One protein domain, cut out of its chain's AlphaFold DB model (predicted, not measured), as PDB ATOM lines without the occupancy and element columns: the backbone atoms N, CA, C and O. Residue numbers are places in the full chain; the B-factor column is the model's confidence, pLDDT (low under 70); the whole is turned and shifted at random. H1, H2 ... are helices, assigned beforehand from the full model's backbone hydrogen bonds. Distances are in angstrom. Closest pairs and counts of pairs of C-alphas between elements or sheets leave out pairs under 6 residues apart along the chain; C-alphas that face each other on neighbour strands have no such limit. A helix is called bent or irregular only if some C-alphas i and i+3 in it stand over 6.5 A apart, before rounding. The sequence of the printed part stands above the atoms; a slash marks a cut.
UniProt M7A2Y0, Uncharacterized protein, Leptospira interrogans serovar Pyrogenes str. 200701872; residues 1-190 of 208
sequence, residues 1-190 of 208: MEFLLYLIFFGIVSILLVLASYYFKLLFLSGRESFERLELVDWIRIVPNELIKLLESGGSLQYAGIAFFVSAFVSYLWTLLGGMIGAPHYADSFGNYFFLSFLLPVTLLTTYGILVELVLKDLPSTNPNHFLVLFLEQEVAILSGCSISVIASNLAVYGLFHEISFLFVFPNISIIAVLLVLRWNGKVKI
ATOM      1  N   MET A   1     -14.473  32.172 -16.543       72.75
ATOM      2  CA  MET A   1     -14.287  31.366 -15.313       72.75
ATOM      3  C   MET A   1     -12.828  30.954 -15.138       72.75
ATOM      4  O   MET A   1     -12.329  31.056 -14.028       72.75
ATOM      5  N   GLU A   2     -12.127  30.604 -16.221       81.94
ATOM      6  CA  GLU A   2     -10.690  30.265 -16.242       81.94
ATOM      7  C   GLU A   2      -9.789  31.274 -15.516       81.94
ATOM      8  O   GLU A   2      -9.040  30.882 -14.631       81.94
ATOM      9  N   PHE A   3      -9.917  32.577 -15.801       88.25
ATOM     10  CA  PHE A   3      -9.094  33.605 -15.145       88.25
ATOM     11  C   PHE A   3      -9.280  33.658 -13.618       88.25
ATOM     12  O   PHE A   3      -8.320  33.837 -12.876       88.25
ATOM     13  N   LEU A   4     -10.510  33.468 -13.129       91.81
ATOM     14  CA  LEU A   4     -10.782  33.450 -11.689       91.81
ATOM     15  C   LEU A   4     -10.142  32.223 -11.035       91.81
ATOM     16  O   LEU A   4      -9.544  32.338  -9.968       91.81
ATOM     17  N   LEU A   5     -10.220  31.062 -11.690       90.88
ATOM     18  CA  LEU A   5      -9.576  29.851 -11.192       90.88
ATOM     19  C   LEU A   5      -8.046  29.961 -11.228       90.88
ATOM     20  O   LEU A   5      -7.385  29.558 -10.274       90.88
ATOM     21  N   TYR A   6      -7.495  30.576 -12.277       94.31
ATOM     22  CA  TYR A   6      -6.087  30.950 -12.344       94.31
ATOM     23  C   TYR A   6      -5.684  31.805 -11.137       94.31
ATOM     24  O   TYR A   6      -4.708  31.468 -10.477       94.31
ATOM     25  N   LEU A   7      -6.449  32.847 -10.784       95.38
ATOM     26  CA  LEU A   7      -6.147  33.689  -9.618       95.38
ATOM     27  C   LEU A   7      -6.187  32.909  -8.296       95.38
ATOM     28  O   LEU A   7      -5.331  33.121  -7.435       95.38
ATOM     29  N   ILE A   8      -7.144  31.990  -8.139       95.25
ATOM     30  CA  ILE A   8      -7.221  31.115  -6.960       95.25
ATOM     31  C   ILE A   8      -5.960  30.250  -6.864       95.25
ATOM     32  O   ILE A   8      -5.296  30.244  -5.824       95.25
ATOM     33  N   PHE A   9      -5.590  29.555  -7.944       95.69
ATOM     34  CA  PHE A   9      -4.381  28.732  -7.950       95.69
ATOM     35  C   PHE A   9      -3.111  29.563  -7.808       95.69
ATOM     36  O   PHE A   9      -2.199  29.136  -7.111       95.69
ATOM     37  N   PHE A  10      -3.059  30.765  -8.379       96.56
ATOM     38  CA  PHE A  10      -1.937  31.685  -8.228       96.56
ATOM     39  C   PHE A  10      -1.695  32.032  -6.755       96.56
ATOM     40  O   PHE A  10      -0.563  31.940  -6.276       96.56
ATOM     41  N   GLY A  11      -2.758  32.355  -6.009       95.81
ATOM     42  CA  GLY A  11      -2.677  32.602  -4.569       95.81
ATOM     43  C   GLY A  11      -2.227  31.367  -3.785       95.81
ATOM     44  O   GLY A  11      -1.277  31.444  -3.007       95.81
ATOM     45  N   ILE A  12      -2.859  30.214  -4.027       95.50
ATOM     46  CA  ILE A  12      -2.529  28.954  -3.340       95.50
ATOM     47  C   ILE A  12      -1.071  28.553  -3.595       95.50
ATOM     48  O   ILE A  12      -0.337  28.260  -2.654       95.50
ATOM     49  N   VAL A  13      -0.629  28.575  -4.851       96.12
ATOM     50  CA  VAL A  13       0.735  28.207  -5.251       96.12
ATOM     51  C   VAL A  13       1.755  29.163  -4.644       96.12
ATOM     52  O   VAL A  13       2.779  28.703  -4.143       96.12
ATOM     53  N   SER A  14       1.467  30.468  -4.619       95.88
ATOM     54  CA  SER A  14       2.335  31.452  -3.960       95.88
ATOM     55  C   SER A  14       2.536  31.109  -2.482       95.88
ATOM     56  O   SER A  14       3.672  31.038  -2.019       95.88
ATOM     57  N   ILE A  15       1.451  30.823  -1.754       95.19
ATOM     58  CA  ILE A  15       1.505  30.448  -0.333       95.19
ATOM     59  C   ILE A  15       2.304  29.154  -0.142       95.19
ATOM     60  O   ILE A  15       3.212  29.101   0.689       95.19
ATOM     61  N   LEU A  16       1.989  28.115  -0.921       95.56
ATOM     62  CA  LEU A  16       2.629  26.805  -0.802       95.56
ATOM     63  C   LEU A  16       4.126  26.864  -1.100       95.56
ATOM     64  O   LEU A  16       4.913  26.287  -0.353       95.56
ATOM     65  N   LEU A  17       4.535  27.566  -2.157       96.06
ATOM     66  CA  LEU A  17       5.946  27.677  -2.519       96.06
ATOM     67  C   LEU A  17       6.722  28.500  -1.496       96.06
ATOM     68  O   LEU A  17       7.845  28.135  -1.152       96.06
ATOM     69  N   VAL A  18       6.139  29.584  -0.982       94.62
ATOM     70  CA  VAL A  18       6.766  30.400   0.066       94.62
ATOM     71  C   VAL A  18       6.986  29.581   1.333       94.62
ATOM     72  O   VAL A  18       8.087  29.587   1.882       94.62
ATOM     73  N   LEU A  19       5.980  28.811   1.757       93.94
ATOM     74  CA  LEU A  19       6.120  27.888   2.883       93.94
ATOM     75  C   LEU A  19       7.167  26.808   2.597       93.94
ATOM     76  O   LEU A  19       8.027  26.560   3.439       93.94
ATOM     77  N   ALA A  20       7.148  26.200   1.409       93.25
ATOM     78  CA  ALA A  20       8.140  25.204   1.014       93.25
ATOM     79  C   ALA A  20       9.565  25.774   1.068       93.25
ATOM     80  O   ALA A  20      10.471  25.119   1.575       93.25
ATOM     81  N   SER A  21       9.756  27.012   0.615       92.75
ATOM     82  CA  SER A  21      11.031  27.724   0.691       92.75
ATOM     83  C   SER A  21      11.465  28.004   2.123       92.75
ATOM     84  O   SER A  21      12.614  27.737   2.482       92.75
ATOM     85  N   TYR A  22      10.542  28.482   2.958       91.81
ATOM     86  CA  TYR A  22      10.793  28.731   4.373       91.81
ATOM     87  C   TYR A  22      11.225  27.451   5.096       91.81
ATOM     88  O   TYR A  22      12.274  27.429   5.743       91.81
ATOM     89  N   TYR A  23      10.477  26.357   4.933       90.06
ATOM     90  CA  TYR A  23      10.824  25.076   5.548       90.06
ATOM     91  C   TYR A  23      12.090  24.471   4.958       90.06
ATOM     92  O   TYR A  23      12.869  23.874   5.694       90.06
ATOM     93  N   PHE A  24      12.346  24.653   3.663       88.94
ATOM     94  CA  PHE A  24      13.601  24.219   3.062       88.94
ATOM     95  C   PHE A  24      14.794  24.925   3.719       88.94
ATOM     96  O   PHE A  24      15.766  24.277   4.114       88.94
ATOM     97  N   LYS A  25      14.699  26.244   3.912       86.56
ATOM     98  CA  LYS A  25      15.710  27.026   4.625       86.56
ATOM     99  C   LYS A  25      15.867  26.567   6.071       86.56
ATOM    100  O   LYS A  25      16.988  26.369   6.533       86.56
ATOM    101  N   LEU A  26      14.753  26.380   6.768       85.69
ATOM    102  CA  LEU A  26      14.729  25.977   8.168       85.69
ATOM    103  C   LEU A  26      15.370  24.593   8.364       85.69
ATOM    104  O   LEU A  26      16.291  24.451   9.160       85.69
ATOM    105  N   LEU A  27      14.950  23.596   7.584       83.56
ATOM    106  CA  LEU A  27      15.364  22.201   7.749       83.56
ATOM    107  C   LEU A  27      16.754  21.906   7.178       83.56
ATOM    108  O   LEU A  27      17.514  21.158   7.786       83.56
ATOM    109  N   PHE A  28      17.096  22.470   6.018       81.19
ATOM    110  CA  PHE A  28      18.313  22.081   5.295       81.19
ATOM    111  C   PHE A  28      19.430  23.122   5.350       81.19
ATOM    112  O   PHE A  28      20.583  22.775   5.104       81.19
ATOM    113  N   LEU A  29      19.121  24.391   5.646       80.81
ATOM    114  CA  LEU A  29      20.115  25.475   5.632       80.81
ATOM    115  C   LEU A  29      20.398  26.070   7.010       80.81
ATOM    116  O   LEU A  29      21.465  26.646   7.194       80.81
ATOM    117  N   SER A  30      19.479  25.941   7.971       76.06
ATOM    118  CA  SER A  30      19.634  26.588   9.276       76.06
ATOM    119  C   SER A  30      20.679  25.924  10.174       76.06
ATOM    120  O   SER A  30      21.169  26.588  11.083       76.06
ATOM    121  N   GLY A  31      20.977  24.633   9.982       69.56
ATOM    122  CA  GLY A  31      21.930  23.883  10.814       69.56
ATOM    123  C   GLY A  31      21.558  23.782  12.302       69.56
ATOM    124  O   GLY A  31      22.414  23.448  13.113       69.56
ATOM    125  N   ARG A  32      20.308  24.100  12.678       75.44
ATOM    126  CA  ARG A  32      19.810  24.048  14.062       75.44
ATOM    127  C   ARG A  32      19.230  22.667  14.363       75.44
ATOM    128  O   ARG A  32      18.526  22.099  13.536       75.44
ATOM    129  N   GLU A  33      19.493  22.166  15.568       63.34
ATOM    130  CA  GLU A  33      19.012  20.856  16.036       63.34
ATOM    131  C   GLU A  33      17.590  20.906  16.626       63.34
ATOM    132  O   GLU A  33      16.914  19.883  16.702       63.34
ATOM    133  N   SER A  34      17.104  22.092  17.015       72.88
ATOM    134  CA  SER A  34      15.770  22.286  17.593       72.88
ATOM    135  C   SER A  34      15.119  23.582  17.110       72.88
ATOM    136  O   SER A  34      15.779  24.624  17.071       72.88
ATOM    137  N   PHE A  35      13.817  23.525  16.832       78.75
ATOM    138  CA  PHE A  35      12.999  24.658  16.392       78.75
ATOM    139  C   PHE A  35      11.827  24.878  17.342       78.75
ATOM    140  O   PHE A  35      11.257  23.922  17.877       78.75
ATOM    141  N   GLU A  36      11.448  26.135  17.542       79.56
ATOM    142  CA  GLU A  36      10.282  26.454  18.361       79.56
ATOM    143  C   GLU A  36       8.983  26.134  17.613       79.56
ATOM    144  O   GLU A  36       8.873  26.305  16.400       79.56
ATOM    145  N   ARG A  37       7.937  25.725  18.343       77.81
ATOM    146  CA  ARG A  37       6.618  25.426  17.749       77.81
ATOM    147  C   ARG A  37       6.057  26.607  16.948       77.81
ATOM    148  O   ARG A  37       5.363  26.392  15.957       77.81
ATOM    149  N   LEU A  38       6.340  27.835  17.377       78.94
ATOM    150  CA  LEU A  38       5.889  29.047  16.693       78.94
ATOM    151  C   LEU A  38       6.554  29.209  15.318       78.94
ATOM    152  O   LEU A  38       5.857  29.534  14.362       78.94
ATOM    153  N   GLU A  39       7.845  28.882  15.187       75.88
ATOM    154  CA  GLU A  39       8.560  28.882  13.897       75.88
ATOM    155  C   GLU A  39       7.963  27.853  12.917       75.88
ATOM    156  O   GLU A  39       8.029  28.024  11.705       75.88
ATOM    157  N   LEU A  40       7.329  26.793  13.429       78.81
ATOM    158  CA  LEU A  40       6.761  25.726  12.604       78.81
ATOM    159  C   LEU A  40       5.305  25.962  12.186       78.81
ATOM    160  O   LEU A  40       4.888  25.414  11.168       78.81
ATOM    161  N   VAL A  41       4.515  26.717  12.956       84.75
ATOM    162  CA  VAL A  41       3.042  26.730  12.818       84.75
ATOM    163  C   VAL A  41       2.463  28.127  12.562       84.75
ATOM    164  O   VAL A  41       1.321  28.235  12.122       84.75
ATOM    165  N   ASP A  42       3.216  29.209  12.785       87.62
ATOM    166  CA  ASP A  42       2.708  30.583  12.626       87.62
ATOM    167  C   ASP A  42       2.674  31.049  11.153       87.62
ATOM    168  O   ASP A  42       3.283  32.046  10.755       87.62
ATOM    169  N   TRP A  43       1.952  30.309  10.307       86.12
ATOM    170  CA  TRP A  43       1.878  30.551   8.861       86.12
ATOM    171  C   TRP A  43       1.310  31.932   8.521       86.12
ATOM    172  O   TRP A  43       1.713  32.533   7.527       86.12
ATOM    173  N   ILE A  44       0.417  32.457   9.368       87.25
ATOM    174  CA  ILE A  44      -0.222  33.769   9.194       87.25
ATOM    175  C   ILE A  44       0.823  34.888   9.191       87.25
ATOM    176  O   ILE A  44       0.660  35.862   8.460       87.25
ATOM    177  N   ARG A  45       1.904  34.751   9.970       87.56
ATOM    178  CA  ARG A  45       3.017  35.711   9.968       87.56
ATOM    179  C   ARG A  45       4.118  35.334   8.987       87.56
ATOM    180  O   ARG A  45       4.682  36.219   8.349       87.56
ATOM    181  N   ILE A  46       4.425  34.044   8.849       88.81
ATOM    182  CA  ILE A  46       5.517  33.568   7.986       88.81
ATOM    183  C   ILE A  46       5.254  33.926   6.518       88.81
ATOM    184  O   ILE A  46       6.116  34.511   5.868       88.81
ATOM    185  N   VAL A  47       4.059  33.622   6.008       91.31
ATOM    186  CA  VAL A  47       3.713  33.803   4.591       91.31
ATOM    187  C   VAL A  47       3.856  35.256   4.116       91.31
ATOM    188  O   VAL A  47       4.595  35.472   3.154       91.31
ATOM    189  N   PRO A  48       3.210  36.266   4.737       90.56
ATOM    190  CA  PRO A  48       3.338  37.645   4.270       90.56
ATOM    191  C   PRO A  48       4.770  38.166   4.411       90.56
ATOM    192  O   PRO A  48       5.252  38.852   3.513       90.56
ATOM    193  N   ASN A  49       5.480  37.801   5.483       91.12
ATOM    194  CA  ASN A  49       6.860  38.237   5.690       91.12
ATOM    195  C   ASN A  49       7.799  37.691   4.610       91.12
ATOM    196  O   ASN A  49       8.623  38.432   4.081       91.12
ATOM    197  N   GLU A  50       7.691  36.408   4.270       90.62
ATOM    198  CA  GLU A  50       8.532  35.810   3.230       90.62
ATOM    199  C   GLU A  50       8.145  36.295   1.823       90.62
ATOM    200  O   GLU A  50       9.032  36.522   1.001       90.62
ATOM    201  N   LEU A  51       6.860  36.557   1.551       88.88
ATOM    202  CA  LEU A  51       6.435  37.209   0.303       88.88
ATOM    203  C   LEU A  51       7.040  38.609   0.150       88.88
ATOM    204  O   LEU A  51       7.553  38.941  -0.919       88.88
ATOM    205  N   ILE A  52       7.013  39.419   1.211       90.44
ATOM    206  CA  ILE A  52       7.613  40.759   1.198       90.44
ATOM    207  C   ILE A  52       9.126  40.657   0.991       90.44
ATOM    208  O   ILE A  52       9.653  41.323   0.107       90.44
ATOM    209  N   LYS A  53       9.821  39.761   1.705       88.62
ATOM    210  CA  LYS A  53      11.270  39.544   1.521       88.62
ATOM    211  C   LYS A  53      11.637  39.152   0.090       88.62
ATOM    212  O   LYS A  53      12.660  39.602  -0.421       88.62
ATOM    213  N   LEU A  54      10.821  38.322  -0.567       86.50
ATOM    214  CA  LEU A  54      11.027  37.966  -1.973       86.50
ATOM    215  C   LEU A  54      10.947  39.200  -2.877       86.50
ATOM    216  O   LEU A  54      11.800  39.380  -3.750       86.50
ATOM    217  N   LEU A  55       9.962  40.063  -2.634       86.88
ATOM    218  CA  LEU A  55       9.789  41.319  -3.359       86.88
ATOM    219  C   LEU A  55      10.818  42.394  -2.948       86.88
ATOM    220  O   LEU A  55      11.072  43.314  -3.703       86.88
ATOM    221  N   GLU A  56      11.478  42.301  -1.801       85.44
ATOM    222  CA  GLU A  56      12.528  43.262  -1.412       85.44
ATOM    223  C   GLU A  56      13.931  42.854  -1.876       85.44
ATOM    224  O   GLU A  56      14.876  43.636  -1.775       85.44
ATOM    225  N   SER A  57      14.077  41.647  -2.426       72.38
ATOM    226  CA  SER A  57      15.372  41.035  -2.750       72.38
ATOM    227  C   SER A  57      16.266  41.845  -3.704       72.38
ATOM    228  O   SER A  57      17.487  41.729  -3.620       72.38
ATOM    229  N   GLY A  58      15.690  42.685  -4.573       67.69
ATOM    230  CA  GLY A  58      16.417  43.573  -5.491       67.69
ATOM    231  C   GLY A  58      16.476  45.040  -5.045       67.69
ATOM    232  O   GLY A  58      16.682  45.924  -5.875       67.69
ATOM    233  N   GLY A  59      16.262  45.325  -3.756       75.12
ATOM    234  CA  GLY A  59      16.468  46.648  -3.152       75.12
ATOM    235  C   GLY A  59      15.301  47.633  -3.281       75.12
ATOM    236  O   GLY A  59      15.341  48.697  -2.665       75.12
ATOM    237  N   SER A  60      14.243  47.302  -4.031       84.62
ATOM    238  CA  SER A  60      13.031  48.123  -4.094       84.62
ATOM    239  C   SER A  60      11.756  47.296  -4.229       84.62
ATOM    240  O   SER A  60      11.476  46.715  -5.278       84.62
ATOM    241  N   LEU A  61      10.924  47.351  -3.185       89.12
ATOM    242  CA  LEU A  61       9.621  46.686  -3.138       89.12
ATOM    243  C   LEU A  61       8.693  47.119  -4.286       89.12
ATOM    244  O   LEU A  61       7.941  46.307  -4.818       89.12
ATOM    245  N   GLN A  62       8.741  48.396  -4.681       90.75
ATOM    246  CA  GLN A  62       7.869  48.937  -5.728       90.75
ATOM    247  C   GLN A  62       8.206  48.340  -7.096       90.75
ATOM    248  O   GLN A  62       7.328  47.788  -7.760       90.75
ATOM    249  N   TYR A  63       9.478  48.412  -7.504       88.94
ATOM    250  CA  TYR A  63       9.916  47.865  -8.789       88.94
ATOM    251  C   TYR A  63       9.751  46.351  -8.831       88.94
ATOM    252  O   TYR A  63       9.273  45.826  -9.833       88.94
ATOM    253  N   ALA A  64      10.059  45.656  -7.738       90.38
ATOM    254  CA  ALA A  64       9.879  44.216  -7.663       90.38
ATOM    255  C   ALA A  64       8.409  43.799  -7.712       90.38
ATOM    256  O   ALA A  64       8.077  42.845  -8.407       90.38
ATOM    257  N   GLY A  65       7.516  44.522  -7.031       92.69
ATOM    258  CA  GLY A  65       6.077  44.286  -7.115       92.69
ATOM    259  C   GLY A  65       5.580  44.409  -8.554       92.69
ATOM    260  O   GLY A  65       4.939  43.493  -9.071       92.69
ATOM    261  N   ILE A  66       5.945  45.498  -9.237       93.81
ATOM    262  CA  ILE A  66       5.598  45.699 -10.651       93.81
ATOM    263  C   ILE A  66       6.177  44.566 -11.507       93.81
ATOM    264  O   ILE A  66       5.454  43.963 -12.297       93.81
ATOM    265  N   ALA A  67       7.454  44.230 -11.328       93.62
ATOM    266  CA  ALA A  67       8.130  43.200 -12.105       93.62
ATOM    267  C   ALA A  67       7.529  41.801 -11.889       93.62
ATOM    268  O   ALA A  67       7.332  41.051 -12.850       93.62
ATOM    269  N   PHE A  68       7.136  41.480 -10.659       95.38
ATOM    270  CA  PHE A  68       6.424  40.255 -10.312       95.38
ATOM    271  C   PHE A  68       5.062  40.165 -11.009       95.38
ATOM    272  O   PHE A  68       4.786  39.186 -11.701       95.38
ATOM    273  N   PHE A  69       4.212  41.187 -10.886       95.12
ATOM    274  CA  PHE A  69       2.868  41.138 -11.472       95.12
ATOM    275  C   PHE A  69       2.887  41.220 -13.001       95.12
ATOM    276  O   PHE A  69       2.120  40.513 -13.653       95.12
ATOM    277  N   VAL A  70       3.776  42.028 -13.585       95.88
ATOM    278  CA  VAL A  70       3.930  42.121 -15.045       95.88
ATOM    279  C   VAL A  70       4.436  40.798 -15.613       95.88
ATOM    280  O   VAL A  70       3.853  40.291 -16.569       95.88
ATOM    281  N   SER A  71       5.472  40.200 -15.018       95.94
ATOM    282  CA  SER A  71       5.989  38.906 -15.480       95.94
ATOM    283  C   SER A  71       4.963  37.782 -15.333       95.94
ATOM    284  O   SER A  71       4.829  36.965 -16.247       95.94
ATOM    285  N   ALA A  72       4.193  37.769 -14.239       96.88
ATOM    286  CA  ALA A  72       3.084  36.840 -14.057       96.88
ATOM    287  C   ALA A  72       2.018  37.030 -15.142       96.88
ATOM    288  O   ALA A  72       1.641  36.074 -15.809       96.88
ATOM    289  N   PHE A  73       1.582  38.265 -15.388       96.12
ATOM    290  CA  PHE A  73       0.568  38.544 -16.402       96.12
ATOM    291  C   PHE A  73       1.027  38.163 -17.817       96.12
ATOM    292  O   PHE A  73       0.289  37.502 -18.545       96.12
ATOM    293  N   VAL A  74       2.260  38.508 -18.196       95.75
ATOM    294  CA  VAL A  74       2.841  38.119 -19.493       95.75
ATOM    295  C   VAL A  74       2.934  36.599 -19.620       95.75
ATOM    296  O   VAL A  74       2.612  36.050 -20.671       95.75
ATOM    297  N   SER A  75       3.322  35.905 -18.551       96.31
ATOM    298  CA  SER A  75       3.421  34.442 -18.556       96.31
ATOM    299  C   SER A  75       2.050  33.776 -18.628       96.31
ATOM    300  O   SER A  75       1.897  32.767 -19.305       96.31
ATOM    301  N   TYR A  76       1.029  34.353 -17.996       94.75
ATOM    302  CA  TYR A  76      -0.352  33.908 -18.160       94.75
ATOM    303  C   TYR A  76      -0.789  34.027 -19.624       94.75
ATOM    304  O   TYR A  76      -1.234  33.041 -20.209       94.75
ATOM    305  N   LEU A  77      -0.568  35.187 -20.258       93.12
ATOM    306  CA  LEU A  77      -0.857  35.368 -21.685       93.12
ATOM    307  C   LEU A  77      -0.084  34.374 -22.558       93.12
ATOM    308  O   LEU A  77      -0.657  33.821 -23.491       93.12
ATOM    309  N   TRP A  78       1.180  34.101 -22.227       93.12
ATOM    310  CA  TRP A  78       1.982  33.087 -22.906       93.12
ATOM    311  C   TRP A  78       1.314  31.712 -22.872       93.12
ATOM    312  O   TRP A  78       1.217  31.062 -23.909       93.12
ATOM    313  N   THR A  79       0.787  31.282 -21.721       91.00
ATOM    314  CA  THR A  79       0.106  29.979 -21.631       91.00
ATOM    315  C   THR A  79      -1.155  29.891 -22.495       91.00
ATOM    316  O   THR A  79      -1.477  28.814 -22.991       91.00
ATOM    317  N   LEU A  80      -1.830  31.016 -22.755       89.44
ATOM    318  CA  LEU A  80      -3.003  31.068 -23.633       89.44
ATOM    319  C   LEU A  80      -2.646  30.942 -25.122       89.44
ATOM    320  O   LEU A  80      -3.498  30.537 -25.917       89.44
ATOM    321  N   LEU A  81      -1.404  31.253 -25.515       87.88
ATOM    322  CA  LEU A  81      -0.962  31.208 -26.916       87.88
ATOM    323  C   LEU A  81      -0.988  29.798 -27.513       87.88
ATOM    324  O   LEU A  81      -1.095  29.671 -28.734       87.88
ATOM    325  N   GLY A  82      -0.970  28.742 -26.692       79.31
ATOM    326  CA  GLY A  82      -1.204  27.376 -27.173       79.31
ATOM    327  C   GLY A  82      -2.521  27.255 -27.947       79.31
ATOM    328  O   GLY A  82      -2.573  26.598 -28.987       79.31
ATOM    329  N   GLY A  83      -3.526  28.035 -27.531       75.12
ATOM    330  CA  GLY A  83      -4.833  28.128 -28.172       75.12
ATOM    331  C   GLY A  83      -4.826  28.686 -29.596       75.12
ATOM    332  O   GLY A  83      -5.779  28.515 -30.352       75.12
ATOM    333  N   MET A  84      -3.760  29.396 -29.970       79.56
ATOM    334  CA  MET A  84      -3.628  29.985 -31.301       79.56
ATOM    335  C   MET A  84      -3.119  28.976 -32.336       79.56
ATOM    336  O   MET A  84      -3.261  29.215 -33.535       79.56
ATOM    337  N   ILE A  85      -2.578  27.829 -31.908       76.12
ATOM    338  CA  ILE A  85      -2.053  26.773 -32.793       76.12
ATOM    339  C   ILE A  85      -3.170  25.779 -33.163       76.12
ATOM    340  O   ILE A  85      -3.020  24.564 -33.088       76.12
ATOM    341  N   GLY A  86      -4.329  26.306 -33.566       61.84
ATOM    342  CA  GLY A  86      -5.406  25.530 -34.194       61.84
ATOM    343  C   GLY A  86      -6.231  24.617 -33.276       61.84
ATOM    344  O   GLY A  86      -7.115  23.924 -33.775       61.84
ATOM    345  N   ALA A  87      -5.994  24.625 -31.966       74.50
ATOM    346  CA  ALA A  87      -6.792  23.911 -30.968       74.50
ATOM    347  C   ALA A  87      -7.067  24.840 -29.776       74.50
ATOM    348  O   ALA A  87      -6.263  25.734 -29.545       74.50
ATOM    349  N   PRO A  88      -8.154  24.665 -29.003       80.06
ATOM    350  CA  PRO A  88      -8.369  25.437 -27.778       80.06
ATOM    351  C   PRO A  88      -7.171  25.323 -26.828       80.06
ATOM    352  O   PRO A  88      -6.550  24.268 -26.766       80.06
ATOM    353  N   HIS A  89      -6.864  26.369 -26.054       76.31
ATOM    354  CA  HIS A  89      -5.651  26.435 -25.213       76.31
ATOM    355  C   HIS A  89      -5.578  25.374 -24.093       76.31
ATOM    356  O   HIS A  89      -4.544  25.208 -23.451       76.31
ATOM    357  N   TYR A  90      -6.678  24.663 -23.855       75.19
ATOM    358  CA  TYR A  90      -6.806  23.586 -22.880       75.19
ATOM    359  C   TYR A  90      -6.751  22.180 -23.491       75.19
ATOM    360  O   TYR A  90      -6.669  21.211 -22.744       75.19
ATOM    361  N   ALA A  91      -6.779  22.066 -24.821       80.12
ATOM    362  CA  ALA A  91      -6.873  20.790 -25.513       80.12
ATOM    363  C   ALA A  91      -5.597  19.949 -25.445       80.12
ATOM    364  O   ALA A  91      -4.491  20.481 -25.309       80.12
ATOM    365  N   ASP A  92      -5.749  18.638 -25.626       83.56
ATOM    366  CA  ASP A  92      -4.642  17.697 -25.809       83.56
ATOM    367  C   ASP A  92      -3.956  17.940 -27.165       83.56
ATOM    368  O   ASP A  92      -4.208  17.275 -28.170       83.56
ATOM    369  N   SER A  93      -3.138  18.990 -27.227       86.00
ATOM    370  CA  SER A  93      -2.445  19.423 -28.434       86.00
ATOM    371  C   SER A  93      -1.005  19.798 -28.118       86.00
ATOM    372  O   SER A  93      -0.697  20.355 -27.062       86.00
ATOM    373  N   PHE A  94      -0.103  19.523 -29.063       85.12
ATOM    374  CA  PHE A  94       1.324  19.806 -28.902       85.12
ATOM    375  C   PHE A  94       1.603  21.273 -28.538       85.12
ATOM    376  O   PHE A  94       2.451  21.544 -27.688       85.12
ATOM    377  N   GLY A  95       0.866  22.214 -29.142       85.12
ATOM    378  CA  GLY A  95       0.989  23.639 -28.836       85.12
ATOM    379  C   GLY A  95       0.751  23.917 -27.353       85.12
ATOM    380  O   GLY A  95       1.586  24.536 -26.699       85.12
ATOM    381  N   ASN A  96      -0.326  23.379 -26.786       87.50
ATOM    382  CA  ASN A  96      -0.659  23.599 -25.378       87.50
ATOM    383  C   ASN A  96       0.401  23.023 -24.440       87.50
ATOM    384  O   ASN A  96       0.826  23.719 -23.519       87.50
ATOM    385  N   TYR A  97       0.911  21.817 -24.715       88.88
ATOM    386  CA  TYR A  97       2.026  21.256 -23.946       88.88
ATOM    387  C   TYR A  97       3.259  22.153 -23.985       88.88
ATOM    388  O   TYR A  97       3.887  22.369 -22.952       88.88
ATOM    389  N   PHE A  98       3.604  22.718 -25.142       91.19
ATOM    390  CA  PHE A  98       4.751  23.613 -25.255       91.19
ATOM    391  C   PHE A  98       4.570  24.892 -24.421       91.19
ATOM    392  O   PHE A  98       5.434  25.212 -23.603       91.19
ATOM    393  N   PHE A  99       3.446  25.598 -24.571       91.31
ATOM    394  CA  PHE A  99       3.216  26.878 -23.882       91.31
ATOM    395  C   PHE A  99       2.955  26.735 -22.379       91.31
ATOM    396  O   PHE A  99       3.270  27.653 -21.621       91.31
ATOM    397  N   LEU A 100       2.435  25.589 -21.933       91.19
ATOM    398  CA  LEU A 100       2.268  25.272 -20.513       91.19
ATOM    399  C   LEU A 100       3.516  24.640 -19.890       91.19
ATOM    400  O   LEU A 100       3.584  24.515 -18.668       91.19
ATOM    401  N   SER A 101       4.505  24.229 -20.681       92.56
ATOM    402  CA  SER A 101       5.693  23.558 -20.155       92.56
ATOM    403  C   SER A 101       6.573  24.462 -19.289       92.56
ATOM    404  O   SER A 101       6.588  25.690 -19.389       92.56
ATOM    405  N   PHE A 102       7.421  23.812 -18.497       92.94
ATOM    406  CA  PHE A 102       8.492  24.409 -17.715       92.94
ATOM    407  C   PHE A 102       9.532  25.105 -18.593       92.94
ATOM    408  O   PHE A 102      10.382  25.810 -18.053       92.94
ATOM    409  N   LEU A 103       9.493  24.927 -19.921       93.06
ATOM    410  CA  LEU A 103      10.477  25.497 -20.832       93.06
ATOM    411  C   LEU A 103      10.567  27.011 -20.680       93.06
ATOM    412  O   LEU A 103      11.684  27.511 -20.620       93.06
ATOM    413  N   LEU A 104       9.450  27.739 -20.556       93.31
ATOM    414  CA  LEU A 104       9.503  29.192 -20.369       93.31
ATOM    415  C   LEU A 104      10.203  29.563 -19.042       93.31
ATOM    416  O   LEU A 104      11.239  30.229 -19.113       93.31
ATOM    417  N   PRO A 105       9.737  29.120 -17.852       92.69
ATOM    418  CA  PRO A 105      10.408  29.430 -16.590       92.69
ATOM    419  C   PRO A 105      11.876  28.997 -16.543       92.69
ATOM    420  O   PRO A 105      12.719  29.739 -16.046       92.69
ATOM    421  N   VAL A 106      12.205  27.818 -17.078       91.62
ATOM    422  CA  VAL A 106      13.575  27.279 -17.063       91.62
ATOM    423  C   VAL A 106      14.484  28.020 -18.040       91.62
ATOM    424  O   VAL A 106      15.630  28.327 -17.705       91.62
ATOM    425  N   THR A 107      13.990  28.357 -19.229       91.62
ATOM    426  CA  THR A 107      14.752  29.166 -20.189       91.62
ATOM    427  C   THR A 107      14.995  30.550 -19.615       91.62
ATOM    428  O   THR A 107      16.124  31.032 -19.656       91.62
ATOM    429  N   LEU A 108      13.979  31.162 -19.002       91.81
ATOM    430  CA  LEU A 108      14.138  32.451 -18.342       91.81
ATOM    431  C   LEU A 108      15.175  32.346 -17.217       91.81
ATOM    432  O   LEU A 108      16.155  33.074 -17.248       91.81
ATOM    433  N   LEU A 109      15.058  31.370 -16.312       89.44
ATOM    434  CA  LEU A 109      16.018  31.136 -15.221       89.44
ATOM    435  C   LEU A 109      17.468  30.971 -15.702       89.44
ATOM    436  O   LEU A 109      18.397  31.380 -15.009       89.44
ATOM    437  N   THR A 110      17.679  30.352 -16.864       88.19
ATOM    438  CA  THR A 110      19.025  30.063 -17.382       88.19
ATOM    439  C   THR A 110      19.612  31.188 -18.228       88.19
ATOM    440  O   THR A 110      20.830  31.368 -18.235       88.19
ATOM    441  N   THR A 111      18.769  31.955 -18.918       88.19
ATOM    442  CA  THR A 111      19.196  32.969 -19.898       88.19
ATOM    443  C   THR A 111      18.946  34.408 -19.451       88.19
ATOM    444  O   THR A 111      19.384  35.325 -20.144       88.19
ATOM    445  N   TYR A 112      18.303  34.625 -18.295       88.06
ATOM    446  CA  TYR A 112      17.903  35.952 -17.819       88.06
ATOM    447  C   TYR A 112      19.044  36.971 -17.858       88.06
ATOM    448  O   TYR A 112      18.887  38.035 -18.448       88.06
ATOM    449  N   GLY A 113      20.214  36.636 -17.303       84.75
ATOM    450  CA  GLY A 113      21.341  37.567 -17.273       84.75
ATOM    451  C   GLY A 113      21.818  38.004 -18.658       84.75
ATOM    452  O   GLY A 113      22.050  39.189 -18.879       84.75
ATOM    453  N   ILE A 114      21.865  37.070 -19.612       86.81
ATOM    454  CA  ILE A 114      22.250  37.343 -21.005       86.81
ATOM    455  C   ILE A 114      21.192  38.218 -21.685       86.81
ATOM    456  O   ILE A 114      21.526  39.157 -22.406       86.81
ATOM    457  N   LEU A 115      19.907  37.933 -21.449       86.06
ATOM    458  CA  LEU A 115      18.803  38.729 -21.984       86.06
ATOM    459  C   LEU A 115      18.857  40.167 -21.471       86.06
ATOM    460  O   LEU A 115      18.715  41.096 -22.262       86.06
ATOM    461  N   VAL A 116      19.091  40.359 -20.173       86.44
ATOM    462  CA  VAL A 116      19.184  41.699 -19.586       86.44
ATOM    463  C   VAL A 116      20.388  42.460 -20.132       86.44
ATOM    464  O   VAL A 116      20.235  43.621 -20.506       86.44
ATOM    465  N   GLU A 117      21.553  41.820 -20.248       85.88
ATOM    466  CA  GLU A 117      22.748  42.436 -20.842       85.88
ATOM    467  C   GLU A 117      22.506  42.870 -22.296       85.88
ATOM    468  O   GLU A 117      22.861  43.985 -22.686       85.88
ATOM    469  N   LEU A 118      21.835  42.028 -23.088       85.81
ATOM    470  CA  LEU A 118      21.512  42.327 -24.480       85.81
ATOM    471  C   LEU A 118      20.479  43.458 -24.612       85.81
ATOM    472  O   LEU A 118      20.630  44.328 -25.470       85.81
ATOM    473  N   VAL A 119      19.432  43.446 -23.783       85.19
ATOM    474  CA  VAL A 119      18.332  44.427 -23.827       85.19
ATOM    475  C   VAL A 119      18.781  45.793 -23.323       85.19
ATOM    476  O   VAL A 119      18.402  46.814 -23.892       85.19
ATOM    477  N   LEU A 120      19.578  45.822 -22.256       84.75
ATOM    478  CA  LEU A 120      20.025  47.063 -21.638       84.75
ATOM    479  C   LEU A 120      21.300  47.626 -22.258       84.75
ATOM    480  O   LEU A 120      21.730  48.667 -21.792       84.75
ATOM    481  N   LYS A 121      21.920  46.977 -23.247       80.12
ATOM    482  CA  LYS A 121      23.212  47.365 -23.837       80.12
ATOM    483  C   LYS A 121      23.507  48.879 -23.770       80.12
ATOM    484  O   LYS A 121      22.735  49.693 -24.270       80.12
ATOM    485  N   ASP A 122      24.623  49.242 -23.133       74.62
ATOM    486  CA  ASP A 122      25.125  50.618 -22.923       74.62
ATOM    487  C   ASP A 122      24.248  51.548 -22.042       74.62
ATOM    488  O   ASP A 122      24.687  52.630 -21.635       74.62
ATOM    489  N   LEU A 123      23.028  51.141 -21.675       77.31
ATOM    490  CA  LEU A 123      22.084  51.922 -20.870       77.31
ATOM    491  C   LEU A 123      22.444  51.987 -19.371       77.31
ATOM    492  O   LEU A 123      22.358  53.083 -18.824       77.31
ATOM    493  N   PRO A 124      22.903  50.912 -18.691       73.50
ATOM    494  CA  PRO A 124      23.278  50.962 -17.276       73.50
ATOM    495  C   PRO A 124      24.437  51.921 -17.002       73.50
ATOM    496  O   PRO A 124      24.465  52.580 -15.967       73.50
ATOM    497  N   SER A 125      25.385  52.025 -17.937       72.62
ATOM    498  CA  SER A 125      26.513  52.957 -17.853       72.62
ATOM    499  C   SER A 125      26.112  54.403 -18.141       72.62
ATOM    500  O   SER A 125      26.726  55.322 -17.609       72.62
ATOM    501  N   THR A 126      25.090  54.610 -18.974       73.69
ATOM    502  CA  THR A 126      24.679  55.945 -19.436       73.69
ATOM    503  C   THR A 126      23.582  56.554 -18.559       73.69
ATOM    504  O   THR A 126      23.570  57.761 -18.327       73.69
ATOM    505  N   ASN A 127      22.654  55.738 -18.055       82.50
ATOM    506  CA  ASN A 127      21.560  56.158 -17.184       82.50
ATOM    507  C   ASN A 127      21.171  55.035 -16.198       82.50
ATOM    508  O   ASN A 127      20.222  54.285 -16.449       82.50
ATOM    509  N   PRO A 128      21.868  54.926 -15.052       79.00
ATOM    510  CA  PRO A 128      21.636  53.851 -14.086       79.00
ATOM    511  C   PRO A 128      20.265  53.939 -13.395       79.00
ATOM    512  O   PRO A 128      19.736  52.929 -12.953       79.00
ATOM    513  N   ASN A 129      19.654  55.126 -13.336       83.31
ATOM    514  CA  ASN A 129      18.348  55.333 -12.697       83.31
ATOM    515  C   ASN A 129      17.171  55.134 -13.666       83.31
ATOM    516  O   ASN A 129      16.029  55.466 -13.342       83.31
ATOM    517  N   HIS A 130      17.431  54.644 -14.878       86.19
ATOM    518  CA  HIS A 130      16.388  54.420 -15.865       86.19
ATOM    519  C   HIS A 130      15.438  53.301 -15.416       86.19
ATOM    520  O   HIS A 130      15.880  52.249 -14.956       86.19
ATOM    521  N   PHE A 131      14.128  53.489 -15.615       86.88
ATOM    522  CA  PHE A 131      13.093  52.534 -15.196       86.88
ATOM    523  C   PHE A 131      13.386  51.095 -15.649       86.88
ATOM    524  O   PHE A 131      13.273  50.167 -14.859       86.88
ATOM    525  N   LEU A 132      13.799  50.904 -16.909       86.19
ATOM    526  CA  LEU A 132      14.123  49.574 -17.449       86.19
ATOM    527  C   LEU A 132      15.297  48.894 -16.734       86.19
ATOM    528  O   LEU A 132      15.273  47.676 -16.595       86.19
ATOM    529  N   VAL A 133      16.294  49.658 -16.274       86.00
ATOM    530  CA  VAL A 133      17.428  49.114 -15.511       86.00
ATOM    531  C   VAL A 133      16.918  48.636 -14.154       86.00
ATOM    532  O   VAL A 133      17.033  47.455 -13.841       86.00
ATOM    533  N   LEU A 134      16.223  49.514 -13.425       86.88
ATOM    534  CA  LEU A 134      15.660  49.211 -12.104       86.88
ATOM    535  C   LEU A 134      14.645  48.061 -12.131       86.88
ATOM    536  O   LEU A 134      14.555  47.300 -11.172       86.88
ATOM    537  N   PHE A 135      13.883  47.931 -13.220       88.69
ATOM    538  CA  PHE A 135      12.921  46.852 -13.435       88.69
ATOM    539  C   PHE A 135      13.618  45.513 -13.708       88.69
ATOM    540  O   PHE A 135      13.291  44.514 -13.069       88.69
ATOM    541  N   LEU A 136      14.578  45.478 -14.639       88.12
ATOM    542  CA  LEU A 136      15.270  44.242 -15.018       88.12
ATOM    543  C   LEU A 136      16.286  43.778 -13.965       88.12
ATOM    544  O   LEU A 136      16.631  42.597 -13.932       88.12
ATOM    545  N   GLU A 137      16.703  44.656 -13.054       87.62
ATOM    546  CA  GLU A 137      17.440  44.283 -11.842       87.62
ATOM    547  C   GLU A 137      16.616  43.398 -10.887       87.62
ATOM    548  O   GLU A 137      17.191  42.630 -10.116       87.62
ATOM    549  N   GLN A 138      15.279  43.418 -10.967       90.38
ATOM    550  CA  GLN A 138      14.390  42.617 -10.111       90.38
ATOM    551  C   GLN A 138      14.244  41.168 -10.609       90.38
ATOM    552  O   GLN A 138      13.136  40.638 -10.737       90.38
ATOM    553  N   GLU A 139      15.372  40.507 -10.877       89.88
ATOM    554  CA  GLU A 139      15.446  39.151 -11.440       89.88
ATOM    555  C   GLU A 139      14.575  38.150 -10.668       89.88
ATOM    556  O   GLU A 139      13.766  37.429 -11.253       89.88
ATOM    557  N   VAL A 140      14.715  38.108  -9.339       90.81
ATOM    558  CA  VAL A 140      13.993  37.144  -8.495       90.81
ATOM    559  C   VAL A 140      12.487  37.354  -8.611       90.81
ATOM    560  O   VAL A 140      11.747  36.378  -8.726       90.81
ATOM    561  N   ALA A 141      12.026  38.605  -8.632       92.62
ATOM    562  CA  ALA A 141      10.611  38.928  -8.762       92.62
ATOM    563  C   ALA A 141      10.055  38.481 -10.123       92.62
ATOM    564  O   ALA A 141       8.998  37.851 -10.175       92.62
ATOM    565  N   ILE A 142      10.800  38.720 -11.207       93.88
ATOM    566  CA  ILE A 142      10.411  38.334 -12.571       93.88
ATOM    567  C   ILE A 142      10.337  36.812 -12.721       93.88
ATOM    568  O   ILE A 142       9.344  36.271 -13.215       93.88
ATOM    569  N   LEU A 143      11.360  36.103 -12.246       93.69
ATOM    570  CA  LEU A 143      11.387  34.641 -12.277       93.69
ATOM    571  C   LEU A 143      10.257  34.033 -11.439       93.69
ATOM    572  O   LEU A 143       9.652  33.039 -11.849       93.69
ATOM    573  N   SER A 144       9.951  34.640 -10.291       94.81
ATOM    574  CA  SER A 144       8.874  34.194  -9.404       94.81
ATOM    575  C   SER A 144       7.505  34.379 -10.040       94.81
ATOM    576  O   SER A 144       6.732  33.424 -10.088       94.81
ATOM    577  N   GLY A 145       7.220  35.571 -10.569       95.88
ATOM    578  CA  GLY A 145       5.946  35.860 -11.224       95.88
ATOM    579  C   GLY A 145       5.709  34.935 -12.415       95.88
ATOM    580  O   GLY A 145       4.646  34.320 -12.521       95.88
ATOM    581  N   CYS A 146       6.736  34.742 -13.248       97.00
ATOM    582  CA  CYS A 146       6.689  33.812 -14.373       97.00
ATOM    583  C   CYS A 146       6.400  32.367 -13.936       97.00
ATOM    584  O   CYS A 146       5.439  31.748 -14.397       97.00
ATOM    585  N   SER A 147       7.194  31.844 -13.003       96.75
ATOM    586  CA  SER A 147       7.100  30.453 -12.547       96.75
ATOM    587  C   SER A 147       5.753  30.147 -11.890       96.75
ATOM    588  O   SER A 147       5.105  29.156 -12.232       96.75
ATOM    589  N   ILE A 148       5.301  31.015 -10.978       97.38
ATOM    590  CA  ILE A 148       4.020  30.854 -10.276       97.38
ATOM    591  C   ILE A 148       2.862  30.935 -11.270       97.38
ATOM    592  O   ILE A 148       1.941  30.122 -11.195       97.38
ATOM    593  N   SER A 149       2.921  31.858 -12.235       97.19
ATOM    594  CA  SER A 149       1.894  31.979 -13.269       97.19
ATOM    595  C   SER A 149       1.775  30.716 -14.119       97.19
ATOM    596  O   SER A 149       0.662  30.252 -14.373       97.19
ATOM    597  N   VAL A 150       2.894  30.133 -14.557       96.25
ATOM    598  CA  VAL A 150       2.866  28.908 -15.371       96.25
ATOM    599  C   VAL A 150       2.302  27.736 -14.566       96.25
ATOM    600  O   VAL A 150       1.436  27.020 -15.071       96.25
ATOM    601  N   ILE A 151       2.702  27.575 -13.299       96.69
ATOM    602  CA  ILE A 151       2.133  26.544 -12.413       96.69
ATOM    603  C   ILE A 151       0.623  26.749 -12.238       96.69
ATOM    604  O   ILE A 151      -0.155  25.811 -12.419       96.69
ATOM    605  N   ALA A 152       0.196  27.972 -11.915       96.31
ATOM    606  CA  ALA A 152      -1.211  28.294 -11.704       96.31
ATOM    607  C   ALA A 152      -2.052  28.040 -12.963       96.31
ATOM    608  O   ALA A 152      -3.157  27.512 -12.867       96.31
ATOM    609  N   SER A 153      -1.508  28.351 -14.142       94.38
ATOM    610  CA  SER A 153      -2.170  28.109 -15.428       94.38
ATOM    611  C   SER A 153      -2.301  26.613 -15.727       94.38
ATOM    612  O   SER A 153      -3.375  26.168 -16.121       94.38
ATOM    613  N   ASN A 154      -1.264  25.812 -15.449       93.06
ATOM    614  CA  ASN A 154      -1.338  24.349 -15.563       93.06
ATOM    615  C   ASN A 154      -2.441  23.767 -14.668       93.06
ATOM    616  O   ASN A 154      -3.232  22.944 -15.123       93.06
ATOM    617  N   LEU A 155      -2.516  24.210 -13.410       93.00
ATOM    618  CA  LEU A 155      -3.540  23.752 -12.466       93.00
ATOM    619  C   LEU A 155      -4.947  24.204 -12.866       93.00
ATOM    620  O   LEU A 155      -5.888  23.427 -12.736       93.00
ATOM    621  N   ALA A 156      -5.095  25.430 -13.373       91.75
ATOM    622  CA  ALA A 156      -6.381  25.947 -13.829       91.75
ATOM    623  C   ALA A 156      -6.906  25.176 -15.048       91.75
ATOM    624  O   ALA A 156      -8.069  24.771 -15.058       91.75
ATOM    625  N   VAL A 157      -6.047  24.932 -16.042       88.06
ATOM    626  CA  VAL A 157      -6.402  24.169 -17.248       88.06
ATOM    627  C   VAL A 157      -6.732  22.721 -16.894       88.06
ATOM    628  O   VAL A 157      -7.790  22.218 -17.279       88.06
ATOM    629  N   TYR A 158      -5.875  22.068 -16.105       88.19
ATOM    630  CA  TYR A 158      -6.111  20.697 -15.659       88.19
ATOM    631  C   TYR A 158      -7.398  20.579 -14.834       88.19
ATOM    632  O   TYR A 158      -8.219  19.713 -15.109       88.19
ATOM    633  N   GLY A 159      -7.605  21.476 -13.866       82.94
ATOM    634  CA  GLY A 159      -8.745  21.428 -12.952       82.94
ATOM    635  C   GLY A 159     -10.101  21.708 -13.605       82.94
ATOM    636  O   GLY A 159     -11.113  21.227 -13.099       82.94
ATOM    637  N   LEU A 160     -10.146  22.460 -14.711       82.62
ATOM    638  CA  LEU A 160     -11.393  22.719 -15.444       82.62
ATOM    639  C   LEU A 160     -11.688  21.658 -16.492       82.62
ATOM    640  O   LEU A 160     -12.806  21.151 -16.543       82.62
ATOM    641  N   PHE A 161     -10.703  21.341 -17.328       80.88
ATOM    642  CA  PHE A 161     -10.953  20.595 -18.559       80.88
ATOM    643  C   PHE A 161     -10.515  19.138 -18.465       80.88
ATOM    644  O   PHE A 161     -11.113  18.291 -19.115       80.88
ATOM    645  N   HIS A 162      -9.509  18.824 -17.638       80.56
ATOM    646  CA  HIS A 162      -8.898  17.488 -17.541       80.56
ATOM    647  C   HIS A 162      -8.432  16.906 -18.895       80.56
ATOM    648  O   HIS A 162      -8.199  15.706 -19.006       80.56
ATOM    649  N   GLU A 163      -8.276  17.751 -19.919       81.12
ATOM    650  CA  GLU A 163      -7.864  17.343 -21.269       81.12
ATOM    651  C   GLU A 163      -6.344  17.158 -21.373       81.12
ATOM    652  O   GLU A 163      -5.866  16.337 -22.147       81.12
ATOM    653  N   ILE A 164      -5.571  17.861 -20.542       83.19
ATOM    654  CA  ILE A 164      -4.119  17.691 -20.453       83.19
ATOM    655  C   ILE A 164      -3.796  16.577 -19.459       83.19
ATOM    656  O   ILE A 164      -4.289  16.567 -18.330       83.19
ATOM    657  N   SER A 165      -2.911  15.659 -19.854       85.50
ATOM    658  CA  SER A 165      -2.521  14.531 -19.008       85.50
ATOM    659  C   SER A 165      -1.918  14.976 -17.670       85.50
ATOM    660  O   SER A 165      -0.980  15.776 -17.616       85.50
ATOM    661  N   PHE A 166      -2.379  14.367 -16.575       86.12
ATOM    662  CA  PHE A 166      -1.789  14.545 -15.244       86.12
ATOM    663  C   PHE A 166      -0.282  14.239 -15.225       86.12
ATOM    664  O   PHE A 166       0.485  14.917 -14.538       86.12
ATOM    665  N   LEU A 167       0.158  13.252 -16.020       88.75
ATOM    666  CA  LEU A 167       1.569  12.868 -16.147       88.75
ATOM    667  C   LEU A 167       2.429  13.952 -16.802       88.75
ATOM    668  O   LEU A 167       3.647  13.904 -16.679       88.75
ATOM    669  N   PHE A 168       1.821  14.927 -17.473       90.81
ATOM    670  CA  PHE A 168       2.513  16.133 -17.901       90.81
ATOM    671  C   PHE A 168       2.502  17.182 -16.786       90.81
ATOM    672  O   PHE A 168       3.557  17.656 -16.376       90.81
ATOM    673  N   VAL A 169       1.321  17.495 -16.247       90.94
ATOM    674  CA  VAL A 169       1.116  18.578 -15.271       90.94
ATOM    675  C   VAL A 169       1.957  18.384 -14.007       90.94
ATOM    676  O   VAL A 169       2.622  19.318 -13.558       90.94
ATOM    677  N   PHE A 170       1.968  17.178 -13.433       92.44
ATOM    678  CA  PHE A 170       2.628  16.933 -12.151       92.44
ATOM    679  C   PHE A 170       4.164  17.030 -12.222       92.44
ATOM    680  O   PHE A 170       4.734  17.804 -11.443       92.44
ATOM    681  N   PRO A 171       4.867  16.343 -13.148       93.75
ATOM    682  CA  PRO A 171       6.305  16.541 -13.323       93.75
ATOM    683  C   PRO A 171       6.654  17.977 -13.711       93.75
ATOM    684  O   PRO A 171       7.621  18.528 -13.189       93.75
ATOM    685  N   ASN A 172       5.843  18.605 -14.567       93.69
ATOM    686  CA  ASN A 172       6.051  19.974 -15.020       93.69
ATOM    687  C   ASN A 172       6.066  20.971 -13.849       93.69
ATOM    688  O   ASN A 172       7.041  21.695 -13.645       93.69
ATOM    689  N   ILE A 173       5.024  20.939 -13.015       94.81
ATOM    690  CA  ILE A 173       4.931  21.777 -11.816       94.81
ATOM    691  C   ILE A 173       6.055  21.450 -10.829       94.81
ATOM    692  O   ILE A 173       6.645  22.368 -10.262       94.81
ATOM    693  N   SER A 174       6.382  20.168 -10.646       95.12
ATOM    694  CA  SER A 174       7.439  19.735  -9.721       95.12
ATOM    695  C   SER A 174       8.806  20.303 -10.107       95.12
ATOM    696  O   SER A 174       9.522  20.812  -9.245       95.12
ATOM    697  N   ILE A 175       9.151  20.278 -11.398       94.62
ATOM    698  CA  ILE A 175      10.405  20.846 -11.911       94.62
ATOM    699  C   ILE A 175      10.462  22.354 -11.639       94.62
ATOM    700  O   ILE A 175      11.447  22.835 -11.076       94.62
ATOM    701  N   ILE A 176       9.402  23.093 -11.987       95.12
ATOM    702  CA  ILE A 176       9.347  24.550 -11.784       95.12
ATOM    703  C   ILE A 176       9.445  24.885 -10.289       95.12
ATOM    704  O   ILE A 176      10.244  25.737  -9.900       95.12
ATOM    705  N   ALA A 177       8.675  24.193  -9.445       94.81
ATOM    706  CA  ALA A 177       8.635  24.417  -8.003       94.81
ATOM    707  C   ALA A 177      10.003  24.196  -7.345       94.81
ATOM    708  O   ALA A 177      10.474  25.055  -6.596       94.81
ATOM    709  N   VAL A 178      10.662  23.073  -7.646       93.81
ATOM    710  CA  VAL A 178      11.981  22.747  -7.083       93.81
ATOM    711  C   VAL A 178      13.021  23.778  -7.512       93.81
ATOM    712  O   VAL A 178      13.743  24.305  -6.665       93.81
ATOM    713  N   LEU A 179      13.085  24.107  -8.805       92.44
ATOM    714  CA  LEU A 179      14.047  25.087  -9.310       92.44
ATOM    715  C   LEU A 179      13.825  26.473  -8.700       92.44
ATOM    716  O   LEU A 179      14.795  27.133  -8.320       92.44
ATOM    717  N   LEU A 180      12.567  26.891  -8.548       92.75
ATOM    718  CA  LEU A 180      12.234  28.179  -7.953       92.75
ATOM    719  C   LEU A 180      12.621  28.238  -6.470       92.75
ATOM    720  O   LEU A 180      13.280  29.191  -6.053       92.75
ATOM    721  N   VAL A 181      12.299  27.205  -5.685       92.69
ATOM    722  CA  VAL A 181      12.676  27.129  -4.262       92.69
ATOM    723  C   VAL A 181      14.196  27.136  -4.093       92.69
ATOM    724  O   VAL A 181      14.727  27.859  -3.245       92.69
ATOM    725  N   LEU A 182      14.924  26.384  -4.922       90.88
ATOM    726  CA  LEU A 182      16.387  26.395  -4.902       90.88
ATOM    727  C   LEU A 182      16.959  27.767  -5.288       90.88
ATOM    728  O   LEU A 182      17.972  28.190  -4.718       90.88
ATOM    729  N   ARG A 183      16.318  28.476  -6.228       89.00
ATOM    730  CA  ARG A 183      16.715  29.832  -6.619       89.00
ATOM    731  C   ARG A 183      16.483  30.836  -5.492       89.00
ATOM    732  O   ARG A 183      17.405  31.583  -5.176       89.00
ATOM    733  N   TRP A 184      15.314  30.822  -4.853       90.62
ATOM    734  CA  TRP A 184      15.004  31.691  -3.707       90.62
ATOM    735  C   TRP A 184      15.972  31.504  -2.539       90.62
ATOM    736  O   TRP A 184      16.304  32.459  -1.843       90.62
ATOM    737  N   ASN A 185      16.489  30.289  -2.366       88.06
ATOM    738  CA  ASN A 185      17.468  29.962  -1.334       88.06
ATOM    739  C   ASN A 185      18.934  30.133  -1.780       88.06
ATOM    740  O   ASN A 185      19.851  29.697  -1.082       88.06
ATOM    741  N   GLY A 186      19.183  30.733  -2.950       81.69
ATOM    742  CA  GLY A 186      20.530  31.041  -3.442       81.69
ATOM    743  C   GLY A 186      21.387  29.822  -3.806       81.69
ATOM    744  O   GLY A 186      22.594  29.971  -4.011       81.69
ATOM    745  N   LYS A 187      20.795  28.623  -3.892       77.88
ATOM    746  CA  LYS A 187      21.487  27.379  -4.275       77.88
ATOM    747  C   LYS A 187      21.659  27.239  -5.784       77.88
ATOM    748  O   LYS A 187      22.581  26.563  -6.226       77.88
ATOM    749  N   VAL A 188      20.817  27.911  -6.566       67.94
ATOM    750  CA  VAL A 188      20.908  27.963  -8.031       67.94
ATOM    751  C   VAL A 188      21.288  29.381  -8.453       67.94
ATOM    752  O   VAL A 188      20.437  30.258  -8.587       67.94
ATOM    753  N   LYS A 189      22.587  29.616  -8.662       60.28
ATOM    754  CA  LYS A 189      23.121  30.852  -9.259       60.28
ATOM    755  C   LYS A 189      23.424  30.613 -10.736       60.28
ATOM    756  O   LYS A 189      24.574  30.442 -11.118       60.28
ATOM    757  N   ILE A 190      22.384  30.547 -11.557       53.78
ATOM    758  CA  ILE A 190      22.527  30.531 -13.015       53.78
ATOM    759  C   ILE A 190      22.221  31.951 -13.502       53.78
ATOM    760  O   ILE A 190      21.262  32.551 -13.021       53.78
TER     761      ILE A 190
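AT A GLANCE: This is residues 1 to 190 of the 208 residues of an uncharacterized protein of Leptospira interrogans serovar Pyrogenes str. 200701872 (UniProt M7A2Y0). Helix H9 makes the core of a flat, all-helix body: H4 packs along one side of it, H10 folds back along another, and H1, the longest helix, crosses it steeply. H6b and H8 run side by side out from this body to H7, where residues 125 to 130 stick out, while H3 and little H2 lie toward one end of H1. The printed part has 190 residues with ten named helices, H1 to H10 in chain order, and no named strand. It is compact, with a radius of gyration of the C-alphas of 17.6 A, and spans 51 by 50 by 27 A.

IN THESE COORDINATES: H1, residues 2 to 29, runs 38.1 A from C-alpha 2 at (-10.690, 30.265, -16.242). H2 is residues 37 to 41; H3, residues 43 to 56, is 19.5 A long. H4, residues 61 to 84, measures 35.3 A. H5 is residues 94 to 100. H6, residues 103 to 120, was assigned as one helix by its hydrogen bonds but is bent: C-alphas 110 and 113 are 7.9 A apart. Its arms are H6a, residues 103 to 110, and H6b, residues 113 to 120. H7 is residues 123 to 126 and H8 residues 131 to 136. H9, residues 139 to 161, is 33.0 A long; H10, residues 166 to 184, is 26.6 A long and ends at (15.004, 31.691, -3.707).

HOW THE PARTS SIT: H1 touches H9, the hub, with residues 2 to 14 alone, at a steep tilt of 53 degrees; the closest C-alphas, of Phe 10 and Ala 152, are 4.9 A apart. Residues 17 to 24 of H1 touch H10, closest at Ser 21 and Val 181, 5.3 A between C-alphas. H3 touches H1 about perpendicular, at 87 degrees, closest at the C-alphas of Ile 15 and Val 47, 6.4 A. H2 is near H1 and H3. H9 touches H4 with 40 pairs of C-alphas within 8 A, closest at Ala 72 and Gly 145, 4.1 A. H9 and H10 form a helical hairpin at 18 degrees, closest at the C-alphas of Ile 151 and Ile 173, 5.6 A. H4 and H5 form another, closest at the C-alphas of Gly 82 and Asn 96, 4.2 A. H6a touches H9, with the C-alphas of Pro 105 and Ser 147 5.3 A apart. H6b only just touches H8, with 3 pairs within 8 A, closest at the C-alphas of Val 116 and Leu 136, 6.5 A. H7 is close to H8 but not clearly touching. Every O i to N i+4 pair is within hydrogen-bond range in H1, H2, H5, H6a, H6b, H8 and H9, but 9 of 10 in H3, 17 of 20 in H4 and 14 of 15 in H10; H7 is too short for such a pair.

THE WHOLE: The C-alphas farthest apart, of Glu 33 and Gly 86, are 56.0 A apart. The printed part has no cut and no long link. Its mean pLDDT is 87.3; residues 31, 33, 58, 86 and 188 to 190 are under 70.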